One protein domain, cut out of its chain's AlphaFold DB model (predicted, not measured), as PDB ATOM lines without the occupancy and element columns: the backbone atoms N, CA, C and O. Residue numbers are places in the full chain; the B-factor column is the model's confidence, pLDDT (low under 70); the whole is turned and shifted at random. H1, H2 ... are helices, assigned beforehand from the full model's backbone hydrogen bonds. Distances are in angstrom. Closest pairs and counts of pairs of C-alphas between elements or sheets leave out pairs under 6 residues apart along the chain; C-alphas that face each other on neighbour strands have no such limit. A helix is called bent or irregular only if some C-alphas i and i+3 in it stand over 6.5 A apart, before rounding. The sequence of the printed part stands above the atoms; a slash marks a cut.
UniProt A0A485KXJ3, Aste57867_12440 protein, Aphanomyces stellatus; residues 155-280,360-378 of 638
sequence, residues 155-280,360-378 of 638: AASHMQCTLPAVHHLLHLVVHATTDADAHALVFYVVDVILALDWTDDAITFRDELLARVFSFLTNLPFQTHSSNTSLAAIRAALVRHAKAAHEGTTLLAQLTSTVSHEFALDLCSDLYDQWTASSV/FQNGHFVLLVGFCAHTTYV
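What this domain is: This is residues 155 to 280 and 360 to 378 of the 638 residues of the protein "Aste57867_12440 protein" of Aphanomyces stellatus (UniProt A0A485KXJ3). The longest helix, H6, packs with H7 on one side of an up-and-down bundle of five helices, H1 to H5, in which each helix runs against the one before it. H4 and H5 stand in the middle of the domain, between H6 and H7 on one side and H1 at the far end of the bundle; H6 and H7 are tilted steeply to these two. The printed part has 145 residues with seven named helices, H1 to H7 along the chain, and no named strand; the class is all helix. It is compact, with a radius of gyration of the C-alphas of 15.1 A, and rounded, spanning 42 by 40 by 27 A.

Where its parts are: H6, residues 261 to 280, is 29.7 A long and ends with C-alpha 280 at (48.794, 2.571, 25.312). H7 is residues 363 to 374, H5 residues 247 to 257 and H4 residues 229 to 242, with C-alpha 229 at (21.309, 0.601, 13.615). H3, residues 203 to 219, is 24.5 A long, and H2, residues 179 to 194, 22.1 A. H1, residues 155 to 173, starts with C-alpha 155 at (37.123, -10.403, -8.118). H1 has a kink of 73 degrees near residue 162 and is irregular: C-alphas 157 and 160 are 9.4 A apart.

How they stand to each other: H6 touches H4 with residues 263 to 271 alone, at a steep tilt of 39 degrees; the closest C-alphas, of Arg 235 and Leu 267, are 6.1 A apart. H6 and H7 touch, the closest C-alphas being those of Leu 271 and His 364 at 5.5 A. H4 and H5 are the hub, each touching four other helices. They form a helical hairpin, closest at the C-alphas of Leu 238 and Thr 249, 6.1 A. H2 touches H4 at a shallow tilt of 28 degrees, the same way, with the C-alphas of Phe 187 and Ala 233 closest at 4.6 A. H3 and H5 only just touch, with 3 pairs of C-alphas within 8 A, the closest those of Phe 214 and Leu 255 at 6.6 A. H1 touches H3, closest at the C-alphas of Leu 163 and Leu 209, 6.5 A, and forms a helical hairpin with H2, closest at the C-alphas of Val 173 and Ala 182, 5.9 A. H2 and H3 are apart, as are H3 and H4. Every O i to N i+4 pair is within hydrogen-bond range in H2, H4, H5, H6 and H7; in H1 it is 9 of 15, in H3 12 of 13.

The domain as a whole: The C-alphas farthest apart, of Gln 160 and Val 280, are 43.7 A from each other. Residues 281 to 359 are not printed, and C-alphas 280 and 360 are 16.4 A apart across the cut. Of the links printed whole, none is long. Mean pLDDT of the printed part is 76.4; 29 residues are under 70, among them 199 to 204 and 220 to 228.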
ATOM      1  N   ALA A 155      36.530 -11.572  -7.478       82.31
ATOM      2  CA  ALA A 155      37.123 -10.403  -8.118       82.31
ATOM      3  C   ALA A 155      38.453 -10.736  -8.808       82.31
ATOM      4  O   ALA A 155      38.597 -10.471 -10.002       82.31
ATOM      5  N   ALA A 156      39.362 -11.412  -8.098       81.00
ATOM      6  CA  ALA A 156      40.659 -11.847  -8.615       81.00
ATOM      7  C   ALA A 156      40.528 -12.829  -9.795       81.00
ATOM      8  O   ALA A 156      41.335 -12.800 -10.723       81.00
ATOM      9  N   SER A 157      39.500 -13.688  -9.800       79.62
ATOM     10  CA  SER A 157      39.232 -14.578 -10.937       79.62
ATOM     11  C   SER A 157      38.453 -13.901 -12.071       79.62
ATOM     12  O   SER A 157      38.719 -14.205 -13.237       79.62
ATOM     13  N   HIS A 158      37.494 -13.015 -11.765       78.69
ATOM     14  CA  HIS A 158      36.774 -12.187 -12.736       78.69
ATOM     15  C   HIS A 158      35.957 -11.034 -12.096       78.69
ATOM     16  O   HIS A 158      34.756 -11.176 -11.841       78.69
ATOM     17  N   MET A 159      36.547  -9.832 -11.978       75.88
ATOM     18  CA  MET A 159      35.875  -8.604 -11.498       75.88
ATOM     19  C   MET A 159      34.442  -8.399 -12.023       75.88
ATOM     20  O   MET A 159      33.549  -8.003 -11.280       75.88
ATOM     21  N   GLN A 160      34.177  -8.689 -13.299       78.56
ATOM     22  CA  GLN A 160      32.888  -8.379 -13.938       78.56
ATOM     23  C   GLN A 160      31.726  -9.241 -13.408       78.56
ATOM     24  O   GLN A 160      30.570  -8.829 -13.500       78.56
ATOM     25  N   CYS A 161      32.009 -10.396 -12.792       84.19
ATOM     26  CA  CYS A 161      31.015 -11.172 -12.041       84.19
ATOM     27  C   CYS A 161      30.746 -10.606 -10.635       84.19
ATOM     28  O   CYS A 161      29.680 -10.862 -10.075       84.19
ATOM     29  N   THR A 162      31.662  -9.798 -10.098       86.31
ATOM     30  CA  THR A 162      31.574  -9.212  -8.750       86.31
ATOM     31  C   THR A 162      30.559  -8.070  -8.684       86.31
ATOM     32  O   THR A 162      29.840  -7.966  -7.696       86.31
ATOM     33  N   LEU A 163      30.400  -7.259  -9.744       83.94
ATOM     34  CA  LEU A 163      29.390  -6.182  -9.773       83.94
ATOM     35  C   LEU A 163      27.946  -6.702  -9.596       83.94
ATOM     36  O   LEU A 163      27.235  -6.170  -8.741       83.94
ATOM     37  N   PRO A 164      27.487  -7.742 -10.330       85.88
ATOM     38  CA  PRO A 164      26.216  -8.394 -10.029       85.88
ATOM     39  C   PRO A 164      26.159  -8.992  -8.623       85.88
ATOM     40  O   PRO A 164      25.130  -8.839  -7.976       85.88
ATOM     41  N   ALA A 165      27.232  -9.617  -8.128       89.06
ATOM     42  CA  ALA A 165      27.236 -10.192  -6.784       89.06
ATOM     43  C   ALA A 165      26.987  -9.129  -5.703       89.06
ATOM     44  O   ALA A 165      26.035  -9.250  -4.935       89.06
ATOM     45  N   VAL A 166      27.750  -8.033  -5.716       88.62
ATOM     46  CA  VAL A 166      27.544  -6.899  -4.804       88.62
ATOM     47  C   VAL A 166      26.137  -6.316  -4.952       88.62
ATOM     48  O   VAL A 166      25.469  -6.084  -3.951       88.62
ATOM     49  N   HIS A 167      25.644  -6.128  -6.181       87.31
ATOM     50  CA  HIS A 167      24.299  -5.590  -6.410       87.31
ATOM     51  C   HIS A 167      23.197  -6.404  -5.712       87.31
ATOM     52  O   HIS A 167      22.320  -5.825  -5.074       87.31
ATOM     53  N   HIS A 168      23.252  -7.732  -5.814       88.81
ATOM     54  CA  HIS A 168      22.228  -8.610  -5.248       88.81
ATOM     55  C   HIS A 168      22.414  -8.831  -3.741       88.81
ATOM     56  O   HIS A 168      21.420  -8.931  -3.029       88.81
ATOM     57  N   LEU A 169      23.653  -8.822  -3.233       88.62
ATOM     58  CA  LEU A 169      23.932  -8.808  -1.791       88.62
ATOM     59  C   LEU A 169      23.366  -7.546  -1.117       88.62
ATOM     60  O   LEU A 169      22.707  -7.650  -0.088       88.62
ATOM     61  N   LEU A 170      23.529  -6.371  -1.734       86.44
ATOM     62  CA  LEU A 170      22.901  -5.127  -1.265       86.44
ATOM     63  C   LEU A 170      21.366  -5.207  -1.335       86.44
ATOM     64  O   LEU A 170      20.679  -4.722  -0.440       86.44
ATOM     65  N   HIS A 171      20.812  -5.860  -2.362       83.69
ATOM     66  CA  HIS A 171      19.366  -6.058  -2.478       83.69
ATOM     67  C   HIS A 171      18.809  -7.036  -1.428       83.69
ATOM     68  O   HIS A 171      17.650  -6.892  -1.054       83.69
ATOM     69  N   LEU A 172      19.587  -8.003  -0.921       84.25
ATOM     70  CA  LEU A 172      19.143  -8.908   0.154       84.25
ATOM     71  C   LEU A 172      18.843  -8.169   1.462       84.25
ATOM     72  O   LEU A 172      17.897  -8.546   2.146       84.25
ATOM     73  N   VAL A 173      19.580  -7.096   1.773       81.88
ATOM     74  CA  VAL A 173      19.368  -6.271   2.981       81.88
ATOM     75  C   VAL A 173      17.921  -5.777   3.088       81.88
ATOM     76  O   VAL A 173      17.344  -5.789   4.169       81.88
ATOM     77  N   VAL A 174      17.312  -5.404   1.957       77.56
ATOM     78  CA  VAL A 174      15.935  -4.875   1.882       77.56
ATOM     79  C   VAL A 174      14.875  -5.925   2.270       77.56
ATOM     80  O   VAL A 174      13.733  -5.567   2.539       77.56
ATOM     81  N   HIS A 175      15.235  -7.213   2.315       77.50
ATOM     82  CA  HIS A 175      14.339  -8.330   2.663       77.50
ATOM     83  C   HIS A 175      14.602  -8.904   4.061       77.50
ATOM     84  O   HIS A 175      14.073  -9.964   4.392       77.50
ATOM     85  N   ALA A 176      15.418  -8.239   4.882       74.69
ATOM     86  CA  ALA A 176      15.561  -8.602   6.286       74.69
ATOM     87  C   ALA A 176      14.230  -8.411   7.034       74.69
ATOM     88  O   ALA A 176      13.523  -7.425   6.838       74.69
ATOM     89  N   THR A 177      13.887  -9.374   7.888       67.44
ATOM     90  CA  THR A 177      12.599  -9.434   8.600       67.44
ATOM     91  C   THR A 177      12.593  -8.678   9.925       67.44
ATOM     92  O   THR A 177      11.519  -8.340  10.420       67.44
ATOM     93  N   THR A 178      13.767  -8.412  10.505       72.62
ATOM     94  CA  THR A 178      13.932  -7.662  11.756       72.62
ATOM     95  C   THR A 178      15.060  -6.639  11.626       72.62
ATOM     96  O   THR A 178      16.015  -6.853  10.876       72.62
ATOM     97  N   ASP A 179      15.001  -5.556  12.405       69.44
ATOM     98  CA  ASP A 179      16.053  -4.527  12.431       69.44
ATOM     99  C   ASP A 179      17.412  -5.076  12.898       69.44
ATOM    100  O   ASP A 179      18.462  -4.584  12.479       69.44
ATOM    101  N   ALA A 180      17.410  -6.107  13.749       72.25
ATOM    102  CA  ALA A 180      18.623  -6.763  14.233       72.25
ATOM    103  C   ALA A 180      19.301  -7.598  13.133       72.25
ATOM    104  O   ALA A 180      20.529  -7.568  12.998       72.25
ATOM    105  N   ASP A 181      18.504  -8.290  12.316       74.62
ATOM    106  CA  ASP A 181      18.992  -9.065  11.176       74.62
ATOM    107  C   ASP A 181      19.414  -8.148  10.025       74.62
ATOM    108  O   ASP A 181      20.471  -8.367   9.435       74.62
ATOM    109  N   ALA A 182      18.664  -7.070   9.765       76.88
ATOM    110  CA  ALA A 182      19.058  -6.003   8.842       76.88
ATOM    111  C   ALA A 182      20.407  -5.398   9.248       76.88
ATOM    112  O   ALA A 182      21.319  -5.340   8.430       76.88
ATOM    113  N   HIS A 183      20.564  -5.011  10.517       80.06
ATOM    114  CA  HIS A 183      21.812  -4.473  11.057       80.06
ATOM    115  C   HIS A 183      22.996  -5.427  10.836       80.06
ATOM    116  O   HIS A 183      24.026  -5.029  10.286       80.06
ATOM    117  N   ALA A 184      22.841  -6.701  11.205       81.12
ATOM    118  CA  ALA A 184      23.882  -7.698  10.993       81.12
ATOM    119  C   ALA A 184      24.202  -7.873   9.497       81.12
ATOM    120  O   ALA A 184      25.368  -7.849   9.107       81.12
ATOM    121  N   LEU A 185      23.179  -7.993   8.647       82.50
ATOM    122  CA  LEU A 185      23.322  -8.178   7.206       82.50
ATOM    123  C   LEU A 185      24.006  -6.972   6.537       82.50
ATOM    124  O   LEU A 185      24.890  -7.175   5.708       82.50
ATOM    125  N   VAL A 186      23.697  -5.736   6.950       86.88
ATOM    126  CA  VAL A 186      24.422  -4.522   6.526       86.88
ATOM    127  C   VAL A 186      25.905  -4.629   6.878       86.88
ATOM    128  O   VAL A 186      26.739  -4.429   5.998       86.88
ATOM    129  N   PHE A 187      26.249  -4.984   8.122       88.81
ATOM    130  CA  PHE A 187      27.648  -5.107   8.552       88.81
ATOM    131  C   PHE A 187      28.418  -6.115   7.691       88.81
ATOM    132  O   PHE A 187      29.488  -5.783   7.186       88.81
ATOM    133  N   TYR A 188      27.872  -7.317   7.472       86.44
ATOM    134  CA  TYR A 188      28.559  -8.351   6.690       86.44
ATOM    135  C   TYR A 188      28.604  -8.047   5.188       86.44
ATOM    136  O   TYR A 188      29.606  -8.346   4.546       86.44
ATOM    137  N   VAL A 189      27.574  -7.421   4.607       86.56
ATOM    138  CA  VAL A 189      27.621  -6.995   3.197       86.56
ATOM    139  C   VAL A 189      28.659  -5.886   3.003       86.56
ATOM    140  O   VAL A 189      29.452  -5.956   2.067       86.56
ATOM    141  N   VAL A 190      28.709  -4.897   3.900       88.56
ATOM    142  CA  VAL A 190      29.707  -3.815   3.857       88.56
ATOM    143  C   VAL A 190      31.123  -4.352   4.066       88.56
ATOM    144  O   VAL A 190      32.022  -3.985   3.317       88.56
ATOM    145  N   ASP A 191      31.319  -5.259   5.021       88.00
ATOM    146  CA  ASP A 191      32.582  -5.968   5.250       88.00
ATOM    147  C   ASP A 191      33.098  -6.670   3.991       88.00
ATOM    148  O   ASP A 191      34.218  -6.430   3.549       88.00
ATOM    149  N   VAL A 192      32.247  -7.491   3.375       84.50
ATOM    150  CA  VAL A 192      32.581  -8.267   2.178       84.50
ATOM    151  C   VAL A 192      32.864  -7.358   0.965       84.50
ATOM    152  O   VAL A 192      33.662  -7.721   0.101       84.50
ATOM    153  N   ILE A 193      32.282  -6.152   0.915       86.44
ATOM    154  CA  ILE A 193      32.590  -5.112  -0.086       86.44
ATOM    155  C   ILE A 193      33.913  -4.389   0.219       86.44
ATOM    156  O   ILE A 193      34.684  -4.109  -0.701       86.44
ATOM    157  N   LEU A 194      34.199  -4.080   1.485       86.12
ATOM    158  CA  LEU A 194      35.466  -3.469   1.899       86.12
ATOM    159  C   LEU A 194      36.639  -4.447   1.734       86.12
ATOM    160  O   LEU A 194      37.713  -4.034   1.324       86.12
ATOM    161  N   ALA A 195      36.419  -5.750   1.913       83.94
ATOM    162  CA  ALA A 195      37.424  -6.789   1.696       83.94
ATOM    163  C   ALA A 195      37.877  -6.961   0.225       83.94
ATOM    164  O   ALA A 195      38.828  -7.714  -0.026       83.94
ATOM    165  N   LEU A 196      37.225  -6.303  -0.740       83.19
ATOM    166  CA  LEU A 196      37.686  -6.229  -2.131       83.19
ATOM    167  C   LEU A 196      38.987  -5.426  -2.250       83.19
ATOM    168  O   LEU A 196      39.263  -4.547  -1.441       83.19
ATOM    169  N   ASP A 197      39.763  -5.687  -3.301       75.25
ATOM    170  CA  ASP A 197      40.814  -4.754  -3.698       75.25
ATOM    171  C   ASP A 197      40.179  -3.591  -4.473       75.25
ATOM    172  O   ASP A 197      39.460  -3.793  -5.454       75.25
ATOM    173  N   TRP A 198      40.415  -2.376  -3.987       72.25
ATOM    174  CA  TRP A 198      39.917  -1.135  -4.580       72.25
ATOM    175  C   TRP A 198      40.954  -0.455  -5.485       72.25
ATOM    176  O   TRP A 198      40.603   0.486  -6.191       72.25
ATOM    177  N   THR A 199      42.203  -0.933  -5.474       65.12
ATOM    178  CA  THR A 199      43.353  -0.311  -6.148       65.12
ATOM    179  C   THR A 199      43.588  -0.797  -7.581       65.12
ATOM    180  O   THR A 199      44.434  -0.241  -8.275       65.12
ATOM    181  N   ASP A 200      42.833  -1.799  -8.042       62.12
ATOM    182  CA  ASP A 200      42.941  -2.365  -9.394       62.12
ATOM    183  C   ASP A 200      42.582  -1.320 -10.480       62.12
ATOM    184  O   ASP A 200      41.551  -0.644 -10.398       62.12
ATOM    185  N   ASP A 201      43.411  -1.216 -11.528       52.00
ATOM    186  CA  ASP A 201      43.424  -0.160 -12.565       52.00
ATOM    187  C   ASP A 201      42.117  -0.025 -13.379       52.00
ATOM    188  O   ASP A 201      41.940   0.883 -14.200       52.00
ATOM    189  N   ALA A 202      41.158  -0.925 -13.171       62.72
ATOM    190  CA  ALA A 202      39.834  -0.881 -13.767       62.72
ATOM    191  C   ALA A 202      38.946   0.229 -13.157       62.72
ATOM    192  O   ALA A 202      37.876  -0.056 -12.622       62.72
ATOM    193  N   ILE A 203      39.306   1.509 -13.341       60.00
ATOM    194  CA  ILE A 203      38.559   2.708 -12.879       60.00
ATOM    195  C   ILE A 203      37.037   2.575 -13.105       60.00
ATOM    196  O   ILE A 203      36.226   2.881 -12.233       60.00
ATOM    197  N   THR A 204      36.626   2.047 -14.266       66.75
ATOM    198  CA  THR A 204      35.203   1.845 -14.611       66.75
ATOM    199  C   THR A 204      34.460   0.795 -13.774       66.75
ATOM    200  O   THR A 204      33.236   0.842 -13.730       66.75
ATOM    201  N   PHE A 205      35.157  -0.154 -13.145       71.50
ATOM    202  CA  PHE A 205      34.582  -1.076 -12.162       71.50
ATOM    203  C   PHE A 205      34.385  -0.361 -10.825       71.50
ATOM    204  O   PHE A 205      33.299  -0.444 -10.253       71.50
ATOM    205  N   ARG A 206      35.399   0.383 -10.361       72.62
ATOM    206  CA  ARG A 206      35.364   1.102  -9.083       72.62
ATOM    207  C   ARG A 206      34.228   2.124  -9.024       72.62
ATOM    208  O   ARG A 206      33.421   2.079  -8.104       72.62
ATOM    209  N   ASP A 207      34.112   2.989 -10.030       70.38
ATOM    210  CA  ASP A 207      33.024   3.976 -10.145       70.38
ATOM    211  C   ASP A 207      31.627   3.347 -10.041       70.38
ATOM    212  O   ASP A 207      30.700   3.892  -9.444       70.38
ATOM    213  N   GLU A 208      31.477   2.189 -10.669       74.31
ATOM    214  CA  GLU A 208      30.221   1.473 -10.854       74.31
ATOM    215  C   GLU A 208      29.868   0.648  -9.597       74.31
ATOM    216  O   GLU A 208      28.692   0.477  -9.257       74.31
ATOM    217  N   LEU A 209      30.882   0.208  -8.844       77.06
ATOM    218  CA  LEU A 209      30.756  -0.306  -7.482       77.06
ATOM    219  C   LEU A 209      30.303   0.812  -6.525       77.06
ATOM    220  O   LEU A 209      29.293   0.646  -5.841       77.06
ATOM    221  N   LEU A 210      30.967   1.977  -6.552       74.50
ATOM    222  CA  LEU A 210      30.590   3.159  -5.759       74.50
ATOM    223  C   LEU A 210      29.153   3.598  -6.031       74.50
ATOM    224  O   LEU A 210      28.398   3.818  -5.090       74.50
ATOM    225  N   ALA A 211      28.743   3.671  -7.301       73.31
ATOM    226  CA  ALA A 211      27.387   4.063  -7.671       73.31
ATOM    227  C   ALA A 211      26.317   3.123  -7.080       73.31
ATOM    228  O   ALA A 211      25.256   3.589  -6.663       73.31
ATOM    229  N   ARG A 212      26.593   1.812  -6.986       78.12
ATOM    230  CA  ARG A 212      25.696   0.840  -6.327       78.12
ATOM    231  C   ARG A 212      25.665   1.001  -4.825       78.12
ATOM    232  O   ARG A 212      24.577   1.003  -4.261       78.12
ATOM    233  N   VAL A 213      26.829   1.123  -4.196       78.31
ATOM    234  CA  VAL A 213      26.927   1.289  -2.743       78.31
ATOM    235  C   VAL A 213      26.255   2.596  -2.323       78.31
ATOM    236  O   VAL A 213      25.439   2.584  -1.412       78.31
ATOM    237  N   PHE A 214      26.482   3.696  -3.045       74.25
ATOM    238  CA  PHE A 214      25.796   4.966  -2.809       74.25
ATOM    239  C   PHE A 214      24.284   4.865  -3.030       74.25
ATOM    240  O   PHE A 214      23.521   5.262  -2.157       74.25
ATOM    241  N   SER A 215      23.835   4.273  -4.143       75.88
ATOM    242  CA  SER A 215      22.405   4.054  -4.397       75.88
ATOM    243  C   SER A 215      21.754   3.223  -3.285       75.88
ATOM    244  O   SER A 215      20.687   3.583  -2.794       75.88
ATOM    245  N   PHE A 216      22.410   2.156  -2.824       79.75
ATOM    246  CA  PHE A 216      21.967   1.379  -1.669       79.75
ATOM    247  C   PHE A 216      21.869   2.237  -0.404       79.75
ATOM    248  O   PHE A 216      20.798   2.272   0.196       79.75
ATOM    249  N   LEU A 217      22.931   2.976  -0.049       73.06
ATOM    250  CA  LEU A 217      22.928   3.879   1.104       73.06
ATOM    251  C   LEU A 217      21.735   4.838   1.024       73.06
ATOM    252  O   LEU A 217      20.920   4.857   1.930       73.06
ATOM    253  N   THR A 218      21.553   5.556  -0.087       70.56
ATOM    254  CA  THR A 218      20.455   6.532  -0.247       70.56
ATOM    255  C   THR A 218      19.044   5.945  -0.133       70.56
ATOM    256  O   THR A 218      18.104   6.695   0.114       70.56
ATOM    257  N   ASN A 219      18.890   4.626  -0.303       70.75
ATOM    258  CA  ASN A 219      17.617   3.918  -0.162       70.75
ATOM    259  C   ASN A 219      17.410   3.297   1.233       70.75
ATOM    260  O   ASN A 219      16.322   2.786   1.501       70.75
ATOM    261  N   LEU A 220      18.408   3.321   2.126       68.62
ATOM    262  CA  LEU A 220      18.213   2.915   3.518       68.62
ATOM    263  C   LEU A 220      17.305   3.934   4.239       68.62
ATOM    264  O   LEU A 220      17.475   5.144   4.059       68.62
ATOM    265  N   PRO A 221      16.350   3.483   5.074       61.06
ATOM    266  CA  PRO A 221      15.375   4.351   5.734       61.06
ATOM    267  C   PRO A 221      15.988   5.097   6.935       61.06
ATOM    268  O   PRO A 221      15.599   4.896   8.080       61.06
ATOM    269  N   PHE A 222      16.933   6.004   6.680       57.56
ATOM    270  CA  PHE A 222      17.693   6.721   7.714       57.56
ATOM    271  C   PHE A 222      16.894   7.744   8.552       57.56
ATOM    272  O   PHE A 222      17.485   8.454   9.367       57.56
ATOM    273  N   GLN A 223      15.589   7.917   8.308       45.38
ATOM    274  CA  GLN A 223      14.866   9.150   8.660       45.38
ATOM    275  C   GLN A 223      13.723   9.013   9.678       45.38
ATOM    276  O   GLN A 223      13.135  10.038  10.021       45.38
ATOM    277  N   THR A 224      13.371   7.815  10.164       41.94
ATOM    278  CA  THR A 224      12.135   7.648  10.969       41.94
ATOM    279  C   THR A 224      12.316   7.220  12.423       41.94
ATOM    280  O   THR A 224      11.403   7.474  13.208       41.94
ATOM    281  N   HIS A 225      13.451   6.634  12.829       39.53
ATOM    282  CA  HIS A 225      13.638   6.157  14.210       39.53
ATOM    283  C   HIS A 225      15.005   6.515  14.800       39.53
ATOM    284  O   HIS A 225      16.034   6.454  14.132       39.53
ATOM    285  N   SER A 226      15.000   6.848  16.093       37.44
ATOM    286  CA  SER A 226      16.127   7.329  16.912       37.44
ATOM    287  C   SER A 226      17.186   6.265  17.246       37.44
ATOM    288  O   SER A 226      17.859   6.338  18.270       37.44
ATOM    289  N   SER A 227      17.325   5.257  16.391       49.94
ATOM    290  CA  SER A 227      18.360   4.230  16.448       49.94
ATOM    291  C   SER A 227      18.625   3.749  15.024       49.94
ATOM    292  O   SER A 227      18.109   2.718  14.594       49.94
ATOM    293  N   ASN A 228      19.418   4.513  14.272       65.44
ATOM    294  CA  ASN A 228      19.888   4.134  12.937       65.44
ATOM    295  C   ASN A 228      20.923   2.993  13.037       65.44
ATOM    296  O   ASN A 228      22.107   3.168  12.750       65.44
ATOM    297  N   THR A 229      20.476   1.802  13.443       72.62
ATOM    298  CA  THR A 229      21.309   0.601  13.615       72.62
ATOM    299  C   THR A 229      22.117   0.292  12.356       72.62
ATOM    300  O   THR A 229      23.306   0.015  12.440       72.62
ATOM    301  N   SER A 230      21.530   0.460  11.167       78.06
ATOM    302  CA  SER A 230      22.235   0.302   9.885       78.06
ATOM    303  C   SER A 230      23.464   1.217   9.738       78.06
ATOM    304  O   SER A 230      24.475   0.782   9.191       78.06
ATOM    305  N   LEU A 231      23.428   2.453  10.260       82.12
ATOM    306  CA  LEU A 231      24.605   3.334  10.283       82.12
ATOM    307  C   LEU A 231      25.662   2.828  11.270       82.12
ATOM    308  O   LEU A 231      26.844   2.855  10.935       82.12
ATOM    309  N   ALA A 232      25.259   2.297  12.429       85.31
ATOM    310  CA  ALA A 232      26.182   1.676  13.382       85.31
ATOM    311  C   ALA A 232      26.898   0.444  12.786       85.31
ATOM    312  O   ALA A 232      28.102   0.294  12.980       85.31
ATOM    313  N   ALA A 233      26.216  -0.377  11.976       88.00
ATOM    314  CA  ALA A 233      26.858  -1.460  11.217       88.00
ATOM    315  C   ALA A 233      27.912  -0.946  10.231       88.00
ATOM    316  O   ALA A 233      29.026  -1.470  10.194       88.00
ATOM    317  N   ILE A 234      27.570   0.070   9.429       89.12
ATOM    318  CA  ILE A 234      28.507   0.666   8.467       89.12
ATOM    319  C   ILE A 234      29.726   1.233   9.210       89.12
ATOM    320  O   ILE A 234      30.861   0.998   8.797       89.12
ATOM    321  N   ARG A 235      29.497   1.910  10.344       90.50
ATOM    322  CA  ARG A 235      30.535   2.477  11.216       90.50
ATOM    323  C   ARG A 235      31.466   1.390  11.755       90.50
ATOM    324  O   ARG A 235      32.668   1.450  11.520       90.50
ATOM    325  N   ALA A 236      30.915   0.339  12.364       90.81
ATOM    326  CA  ALA A 236      31.683  -0.782  12.903       90.81
ATOM    327  C   ALA A 236      32.479  -1.544  11.823       90.81
ATOM    328  O   ALA A 236      33.595  -2.006  12.078       90.81
ATOM    329  N   ALA A 237      31.938  -1.671  10.606       90.44
ATOM    330  CA  ALA A 237      32.661  -2.264   9.484       90.44
ATOM    331  C   ALA A 237      33.835  -1.374   9.030       90.44
ATOM    332  O   ALA A 237      34.947  -1.876   8.867       90.44
ATOM    333  N   LEU A 238      33.621  -0.061   8.896       90.25
ATOM    334  CA  LEU A 238      34.670   0.903   8.546       90.25
ATOM    335  C   LEU A 238      35.789   0.952   9.587       90.25
ATOM    336  O   LEU A 238      36.952   0.866   9.211       90.25
ATOM    337  N   VAL A 239      35.454   1.030  10.878       90.12
ATOM    338  CA  VAL A 239      36.435   1.059  11.977       90.12
ATOM    339  C   VAL A 239      37.312  -0.195  11.960       90.12
ATOM    340  O   VAL A 239      38.531  -0.095  12.070       90.12
ATOM    341  N   ARG A 240      36.738  -1.381  11.718       89.56
ATOM    342  CA  ARG A 240      37.524  -2.619  11.583       89.56
ATOM    343  C   ARG A 240      38.469  -2.602  10.378       89.56
ATOM    344  O   ARG A 240      39.610  -3.045  10.506       89.56
ATOM    345  N   HIS A 241      38.008  -2.124   9.222       86.31
ATOM    346  CA  HIS A 241      38.831  -2.044   8.005       86.31
ATOM    347  C   HIS A 241      39.840  -0.885   8.036       86.31
ATOM    348  O   HIS A 241      40.855  -0.944   7.346       86.31
ATOM    349  N   ALA A 242      39.649   0.113   8.905       85.12
ATOM    350  CA  ALA A 242      40.573   1.229   9.083       85.12
ATOM    351  C   ALA A 242      41.989   0.790   9.492       85.12
ATOM    352  O   ALA A 242      42.946   1.454   9.109       85.12
ATOM    353  N   LYS A 243      42.165  -0.359  10.171       80.75
ATOM    354  CA  LYS A 243      43.499  -0.934  10.462       80.75
ATOM    355  C   LYS A 243      44.388  -1.079   9.223       80.75
ATOM    356  O   LYS A 243      45.599  -0.933   9.338       80.75
ATOM    357  N   ALA A 244      43.790  -1.346   8.065       74.12
ATOM    358  CA  ALA A 244      44.459  -1.425   6.771       74.12
ATOM    359  C   ALA A 244      43.766  -0.488   5.765       74.12
ATOM    360  O   ALA A 244      43.417  -0.908   4.663       74.12
ATOM    361  N   ALA A 245      43.518   0.763   6.181       64.38
ATOM    362  CA  ALA A 245      42.754   1.750   5.424       64.38
ATOM    363  C   ALA A 245      43.205   1.843   3.955       64.38
ATOM    364  O   ALA A 245      44.347   2.188   3.648       64.38
ATOM    365  N   HIS A 246      42.271   1.560   3.053       73.00
ATOM    366  CA  HIS A 246      42.450   1.584   1.603       73.00
ATOM    367  C   HIS A 246      41.406   2.515   0.970       73.00
ATOM    368  O   HIS A 246      40.506   3.015   1.649       73.00
ATOM    369  N   GLU A 247      41.499   2.755  -0.344       68.75
ATOM    370  CA  GLU A 247      40.638   3.722  -1.046       68.75
ATOM    371  C   GLU A 247      39.139   3.487  -0.766       68.75
ATOM    372  O   GLU A 247      38.404   4.423  -0.461       68.75
ATOM    373  N   GLY A 248      38.699   2.223  -0.767       68.31
ATOM    374  CA  GLY A 248      37.323   1.830  -0.448       68.31
ATOM    375  C   GLY A 248      36.854   2.224   0.956       68.31
ATOM    376  O   GLY A 248      35.711   2.658   1.103       68.31
ATOM    377  N   THR A 249      37.722   2.136   1.973       72.75
ATOM    378  CA  THR A 249      37.407   2.577   3.344       72.75
ATOM    379  C   THR A 249      37.144   4.082   3.369       72.75
ATOM    380  O   THR A 249      36.113   4.531   3.872       72.75
ATOM    381  N   THR A 250      38.041   4.864   2.759       71.12
ATOM    382  CA  THR A 250      37.939   6.327   2.672       71.12
ATOM    383  C   THR A 250      36.700   6.765   1.896       71.12
ATOM    384  O   THR A 250      35.933   7.606   2.370       71.12
ATOM    385  N   LEU A 251      36.472   6.177   0.720       72.12
ATOM    386  CA  LEU A 251      35.331   6.499  -0.132       72.12
ATOM    387  C   LEU A 251      34.010   6.176   0.564       72.12
ATOM    388  O   LEU A 251      33.110   7.010   0.572       72.12
ATOM    389  N   LEU A 252      33.880   5.005   1.195       78.75
ATOM    390  CA  LEU A 252      32.646   4.640   1.886       78.75
ATOM    391  C   LEU A 252      32.387   5.516   3.123       78.75
ATOM    392  O   LEU A 252      31.238   5.911   3.352       78.75
ATOM    393  N   ALA A 253      33.427   5.873   3.883       76.25
ATOM    394  CA  ALA A 253      33.316   6.822   4.989       76.25
ATOM    395  C   ALA A 253      32.807   8.193   4.505       76.25
ATOM    396  O   ALA A 253      31.851   8.731   5.070       76.25
ATOM    397  N   GLN A 254      33.376   8.729   3.419       72.44
ATOM    398  CA  GLN A 254      32.922   9.981   2.802       72.44
ATOM    399  C   GLN A 254      31.477   9.882   2.286       72.44
ATOM    400  O   GLN A 254      30.662  10.748   2.597       72.44
ATOM    401  N   LEU A 255      31.135   8.820   1.544       71.88
ATOM    402  CA  LEU A 255      29.792   8.609   0.993       71.88
ATOM    403  C   LEU A 255      28.729   8.523   2.093       71.88
ATOM    404  O   LEU A 255      27.716   9.214   2.006       71.88
ATOM    405  N   THR A 256      28.963   7.740   3.146       73.56
ATOM    406  CA  THR A 256      28.000   7.587   4.252       73.56
ATOM    407  C   THR A 256      27.833   8.895   5.035       73.56
ATOM    408  O   THR A 256      26.710   9.283   5.361       73.56
ATOM    409  N   SER A 257      28.922   9.649   5.219       73.38
ATOM    410  CA  SER A 257      28.902  10.981   5.846       73.38
ATOM    411  C   SER A 257      28.132  12.030   5.036       73.38
ATOM    412  O   SER A 257      27.638  13.006   5.596       73.38
ATOM    413  N   THR A 258      27.960  11.832   3.721       69.19
ATOM    414  CA  THR A 258      27.074  12.704   2.929       69.19
ATOM    415  C   THR A 258      25.594  12.519   3.265       69.19
ATOM    416  O   THR A 258      24.807  13.428   2.998       69.19
ATOM    417  N   VAL A 259      25.217  11.382   3.865       68.19
ATOM    418  CA  VAL A 259      23.822  11.055   4.197       68.19
ATOM    419  C   VAL A 259      23.490  11.317   5.670       68.19
ATOM    420  O   VAL A 259      22.369  11.726   5.967       68.19
ATOM    421  N   SER A 260      24.452  11.162   6.589       74.44
ATOM    422  CA  SER A 260      24.292  11.532   8.004       74.44
ATOM    423  C   SER A 260      25.507  12.288   8.545       74.44
ATOM    424  O   SER A 260      26.642  11.835   8.427       74.44
ATOM    425  N   HIS A 261      25.249  13.435   9.181       73.31
ATOM    426  CA  HIS A 261      26.272  14.249   9.845       73.31
ATOM    427  C   HIS A 261      26.678  13.666  11.206       73.31
ATOM    428  O   HIS A 261      27.848  13.716  11.570       73.31
ATOM    429  N   GLU A 262      25.728  13.098  11.952       79.19
ATOM    430  CA  GLU A 262      25.984  12.452  13.250       79.19
ATOM    431  C   GLU A 262      26.946  11.271  13.071       79.19
ATOM    432  O   GLU A 262      27.939  11.163  13.782       79.19
ATOM    433  N   PHE A 263      26.744  10.483  12.011       83.25
ATOM    434  CA  PHE A 263      27.642   9.394  11.622       83.25
ATOM    435  C   PHE A 263      29.099   9.843  11.426       83.25
ATOM    436  O   PHE A 263      30.014   9.095  11.762       83.25
ATOM    437  N   ALA A 264      29.333  11.042  10.880       79.06
ATOM    438  CA  ALA A 264      30.685  11.544  10.647       79.06
ATOM    439  C   ALA A 264      31.414  11.857  11.963       79.06
ATOM    440  O   ALA A 264      32.601  11.560  12.087       79.06
ATOM    441  N   LEU A 265      30.699  12.421  12.944       81.69
ATOM    442  CA  LEU A 265      31.229  12.706  14.280       81.69
ATOM    443  C   LEU A 265      31.472  11.406  15.057       81.69
ATOM    444  O   LEU A 265      32.572  11.199  15.564       81.69
ATOM    445  N   ASP A 266      30.493  10.500  15.057       87.38
ATOM    446  CA  ASP A 266      30.609   9.173  15.663       87.38
ATOM    447  C   ASP A 266      31.804   8.383  15.105       87.38
ATOM    448  O   ASP A 266      32.552   7.761  15.856       87.38
ATOM    449  N   LEU A 267      31.997   8.395  13.779       87.00
ATOM    450  CA  LEU A 267      33.114   7.706  13.131       87.00
ATOM    451  C   LEU A 267      34.459   8.328  13.528       87.00
ATOM    452  O   LEU A 267      35.423   7.595  13.730       87.00
ATOM    453  N   CYS A 268      34.536   9.655  13.667       85.31
ATOM    454  CA  CYS A 268      35.744  10.312  14.168       85.31
ATOM    455  C   CYS A 268      36.040   9.915  15.621       85.31
ATOM    456  O   CYS A 268      37.198   9.638  15.927       85.31
ATOM    457  N   SER A 269      35.015   9.839  16.479       87.94
ATOM    458  CA  SER A 269      35.160   9.387  17.870       87.94
ATOM    459  C   SER A 269      35.670   7.949  17.932       87.94
ATOM    460  O   SER A 269      36.731   7.712  18.499       87.94
ATOM    461  N   ASP A 270      34.999   7.005  17.260       89.69
ATOM    462  CA  ASP A 270      35.415   5.597  17.245       89.69
ATOM    463  C   ASP A 270      36.861   5.431  16.721       89.69
ATOM    464  O   ASP A 270      37.630   4.632  17.255       89.69
ATOM    465  N   LEU A 271      37.262   6.177  15.681       87.38
ATOM    466  CA  LEU A 271      38.629   6.124  15.142       87.38
ATOM    467  C   LEU A 271      39.670   6.725  16.100       87.38
ATOM    468  O   LEU A 271      40.780   6.196  16.192       87.38
ATOM    469  N   TYR A 272      39.323   7.799  16.812       87.31
ATOM    470  CA  TYR A 272      40.169   8.415  17.836       87.31
ATOM    471  C   TYR A 272      40.342   7.489  19.050       87.31
ATOM    472  O   TYR A 272      41.465   7.285  19.515       87.31
ATOM    473  N   ASP A 273      39.267   6.848  19.507       88.69
ATOM    474  CA  ASP A 273      39.290   5.893  20.618       88.69
ATOM    475  C   ASP A 273      40.121   4.644  20.270       88.69
ATOM    476  O   ASP A 273      40.949   4.200  21.064       88.69
ATOM    477  N   GLN A 274      39.988   4.104  19.049       88.81
ATOM    478  CA  GLN A 274      40.833   2.991  18.591       88.81
ATOM    479  C   GLN A 274      42.310   3.389  18.445       88.81
ATOM    480  O   GLN A 274      43.194   2.608  18.807       88.81
ATOM    481  N   TRP A 275      42.598   4.592  17.934       86.88
ATOM    482  CA  TRP A 275      43.966   5.107  17.841       86.88
ATOM    483  C   TRP A 275      44.596   5.262  19.230       86.88
ATOM    484  O   TRP A 275      45.663   4.696  19.480       86.88
ATOM    485  N   THR A 276      43.927   5.961  20.148       82.62
ATOM    486  CA  THR A 276      44.435   6.194  21.506       82.62
ATOM    487  C   THR A 276      44.621   4.887  22.274       82.62
ATOM    488  O   THR A 276      45.710   4.676  22.808       82.62
ATOM    489  N   ALA A 277      43.660   3.956  22.233       83.38
ATOM    490  CA  ALA A 277      43.804   2.630  22.841       83.38
ATOM    491  C   ALA A 277      45.052   1.887  22.330       83.38
ATOM    492  O   ALA A 277      45.882   1.447  23.124       83.38
ATOM    493  N   SER A 278      45.253   1.836  21.009       74.94
ATOM    494  CA  SER A 278      46.426   1.173  20.418       74.94
ATOM    495  C   SER A 278      47.774   1.834  20.747       74.94
ATOM    496  O   SER A 278      48.804   1.185  20.606       74.94
ATOM    497  N   SER A 279      47.784   3.091  21.208       64.25
ATOM    498  CA  SER A 279      49.011   3.777  21.641       64.25
ATOM    499  C   SER A 279      49.421   3.470  23.089       64.25
ATOM    500  O   SER A 279      50.566   3.712  23.464       64.25
ATOM    501  N   VAL A 280      48.514   2.920  23.907       58.50
ATOM    502  CA  VAL A 280      48.794   2.571  25.312       58.50
ATOM    503  C   VAL A 280      49.508   1.216  25.422       58.50
ATOM    504  O   VAL A 280      50.428   1.077  26.232       58.50
ATOM    505  N   PHE A 360      53.377   5.703   8.556       59.75
ATOM    506  CA  PHE A 360      52.326   5.599   9.571       59.75
ATOM    507  C   PHE A 360      51.963   4.132   9.827       59.75
ATOM    508  O   PHE A 360      51.410   3.458   8.960       59.75
ATOM    509  N   GLN A 361      52.246   3.641  11.033       65.38
ATOM    510  CA  GLN A 361      51.985   2.243  11.397       65.38
ATOM    511  C   GLN A 361      50.521   1.994  11.802       65.38
ATOM    512  O   GLN A 361      50.075   0.850  11.854       65.38
ATOM    513  N   ASN A 362      49.753   3.057  12.068       78.06
ATOM    514  CA  ASN A 362      48.387   2.973  12.576       78.06
ATOM    515  C   ASN A 362      47.354   3.434  11.537       78.06
ATOM    516  O   ASN A 362      47.163   4.630  11.314       78.06
ATOM    517  N   GLY A 363      46.645   2.483  10.926       73.88
ATOM    518  CA  GLY A 363      45.643   2.785   9.904       73.88
ATOM    519  C   GLY A 363      44.448   3.619  10.398       73.88
ATOM    520  O   GLY A 363      43.948   4.451   9.640       73.88
ATOM    521  N   HIS A 364      44.030   3.489  11.669       81.31
ATOM    522  CA  HIS A 364      42.951   4.330  12.220       81.31
ATOM    523  C   HIS A 364      43.371   5.799  12.263       81.31
ATOM    524  O   HIS A 364      42.593   6.669  11.879       81.31
ATOM    525  N   PHE A 365      44.618   6.063  12.667       80.56
ATOM    526  CA  PHE A 365      45.199   7.403  12.682       80.56
ATOM    527  C   PHE A 365      45.258   8.001  11.272       80.56
ATOM    528  O   PHE A 365      44.803   9.122  11.065       80.56
ATOM    529  N   VAL A 366      45.728   7.237  10.277       73.75
ATOM    530  CA  VAL A 366      45.762   7.680   8.869       73.75
ATOM    531  C   VAL A 366      44.362   8.030   8.355       73.75
ATOM    532  O   VAL A 366      44.183   9.076   7.726       73.75
ATOM    533  N   LEU A 367      43.368   7.178   8.631       75.06
ATOM    534  CA  LEU A 367      41.988   7.406   8.201       75.06
ATOM    535  C   LEU A 367      41.380   8.633   8.898       75.06
ATOM    536  O   LEU A 367      40.792   9.467   8.215       75.06
ATOM    537  N   LEU A 368      41.568   8.775  10.216       81.62
ATOM    538  CA  LEU A 368      41.107   9.920  11.009       81.62
ATOM    539  C   LEU A 368      41.701  11.235  10.486       81.62
ATOM    540  O   LEU A 368      40.961  12.154  10.143       81.62
ATOM    541  N   VAL A 369      43.028  11.309  10.363       77.25
ATOM    542  CA  VAL A 369      43.755  12.515   9.938       77.25
ATOM    543  C   VAL A 369      43.324  12.958   8.541       77.25
ATOM    544  O   VAL A 369      43.025  14.135   8.327       77.25
ATOM    545  N   GLY A 370      43.221  12.029   7.587       70.00
ATOM    546  CA  GLY A 370      42.739  12.356   6.247       70.00
ATOM    547  C   GLY A 370      41.245  12.703   6.203       70.00
ATOM    548  O   GLY A 370      40.850  13.605   5.466       70.00
ATOM    549  N   PHE A 371      40.404  12.063   7.018       72.31
ATOM    550  CA  PHE A 371      38.982  12.398   7.104       72.31
ATOM    551  C   PHE A 371      38.757  13.800   7.702       72.31
ATOM    552  O   PHE A 371      37.982  14.583   7.150       72.31
ATOM    553  N   CYS A 372      39.486  14.166   8.759       77.25
ATOM    554  CA  CYS A 372      39.472  15.510   9.342       77.25
ATOM    555  C   CYS A 372      40.005  16.580   8.372       77.25
ATOM    556  O   CYS A 372      39.440  17.674   8.307       77.25
ATOM    557  N   ALA A 373      41.048  16.266   7.593       68.94
ATOM    558  CA  ALA A 373      41.630  17.176   6.605       68.94
ATOM    559  C   ALA A 373      40.710  17.433   5.394       68.94
ATOM    560  O   ALA A 373      40.571  18.577   4.969       68.94
ATOM    561  N   HIS A 374      40.070  16.391   4.843       69.12
ATOM    562  CA  HIS A 374      39.377  16.459   3.541       69.12
ATOM    563  C   HIS A 374      37.851  16.548   3.603       69.12
ATOM    564  O   HIS A 374      37.206  16.692   2.562       69.12
ATOM    565  N   THR A 375      37.242  16.461   4.786       67.38
ATOM    566  CA  THR A 375      35.789  16.625   4.940       67.38
ATOM    567  C   THR A 375      35.433  17.937   5.629       67.38
ATOM    568  O   THR A 375      36.224  18.502   6.371       67.38
ATOM    569  N   THR A 376      34.209  18.421   5.410       71.81
ATOM    570  CA  THR A 376      33.649  19.586   6.121       71.81
ATOM    571  C   THR A 376      32.628  19.179   7.189       71.81
ATOM    572  O   THR A 376      31.835  20.015   7.608       71.81
ATOM    573  N   TYR A 377      32.580  17.893   7.560       71.12
ATOM    574  CA  TYR A 377      31.602  17.336   8.508       71.12
ATOM    575  C   TYR A 377      32.077  17.390   9.964       71.12
ATOM    576  O   TYR A 377      31.262  17.372  10.879       71.12
ATOM    577  N   VAL A 378      33.392  17.479  10.179       73.31
ATOM    578  CA  VAL A 378      33.972  17.788  11.490       73.31
ATOM    579  C   VAL A 378      34.001  19.307  11.646       73.31
ATOM    580  O   VAL A 378      34.530  20.004  10.766       73.31
TER     581      VAL A 378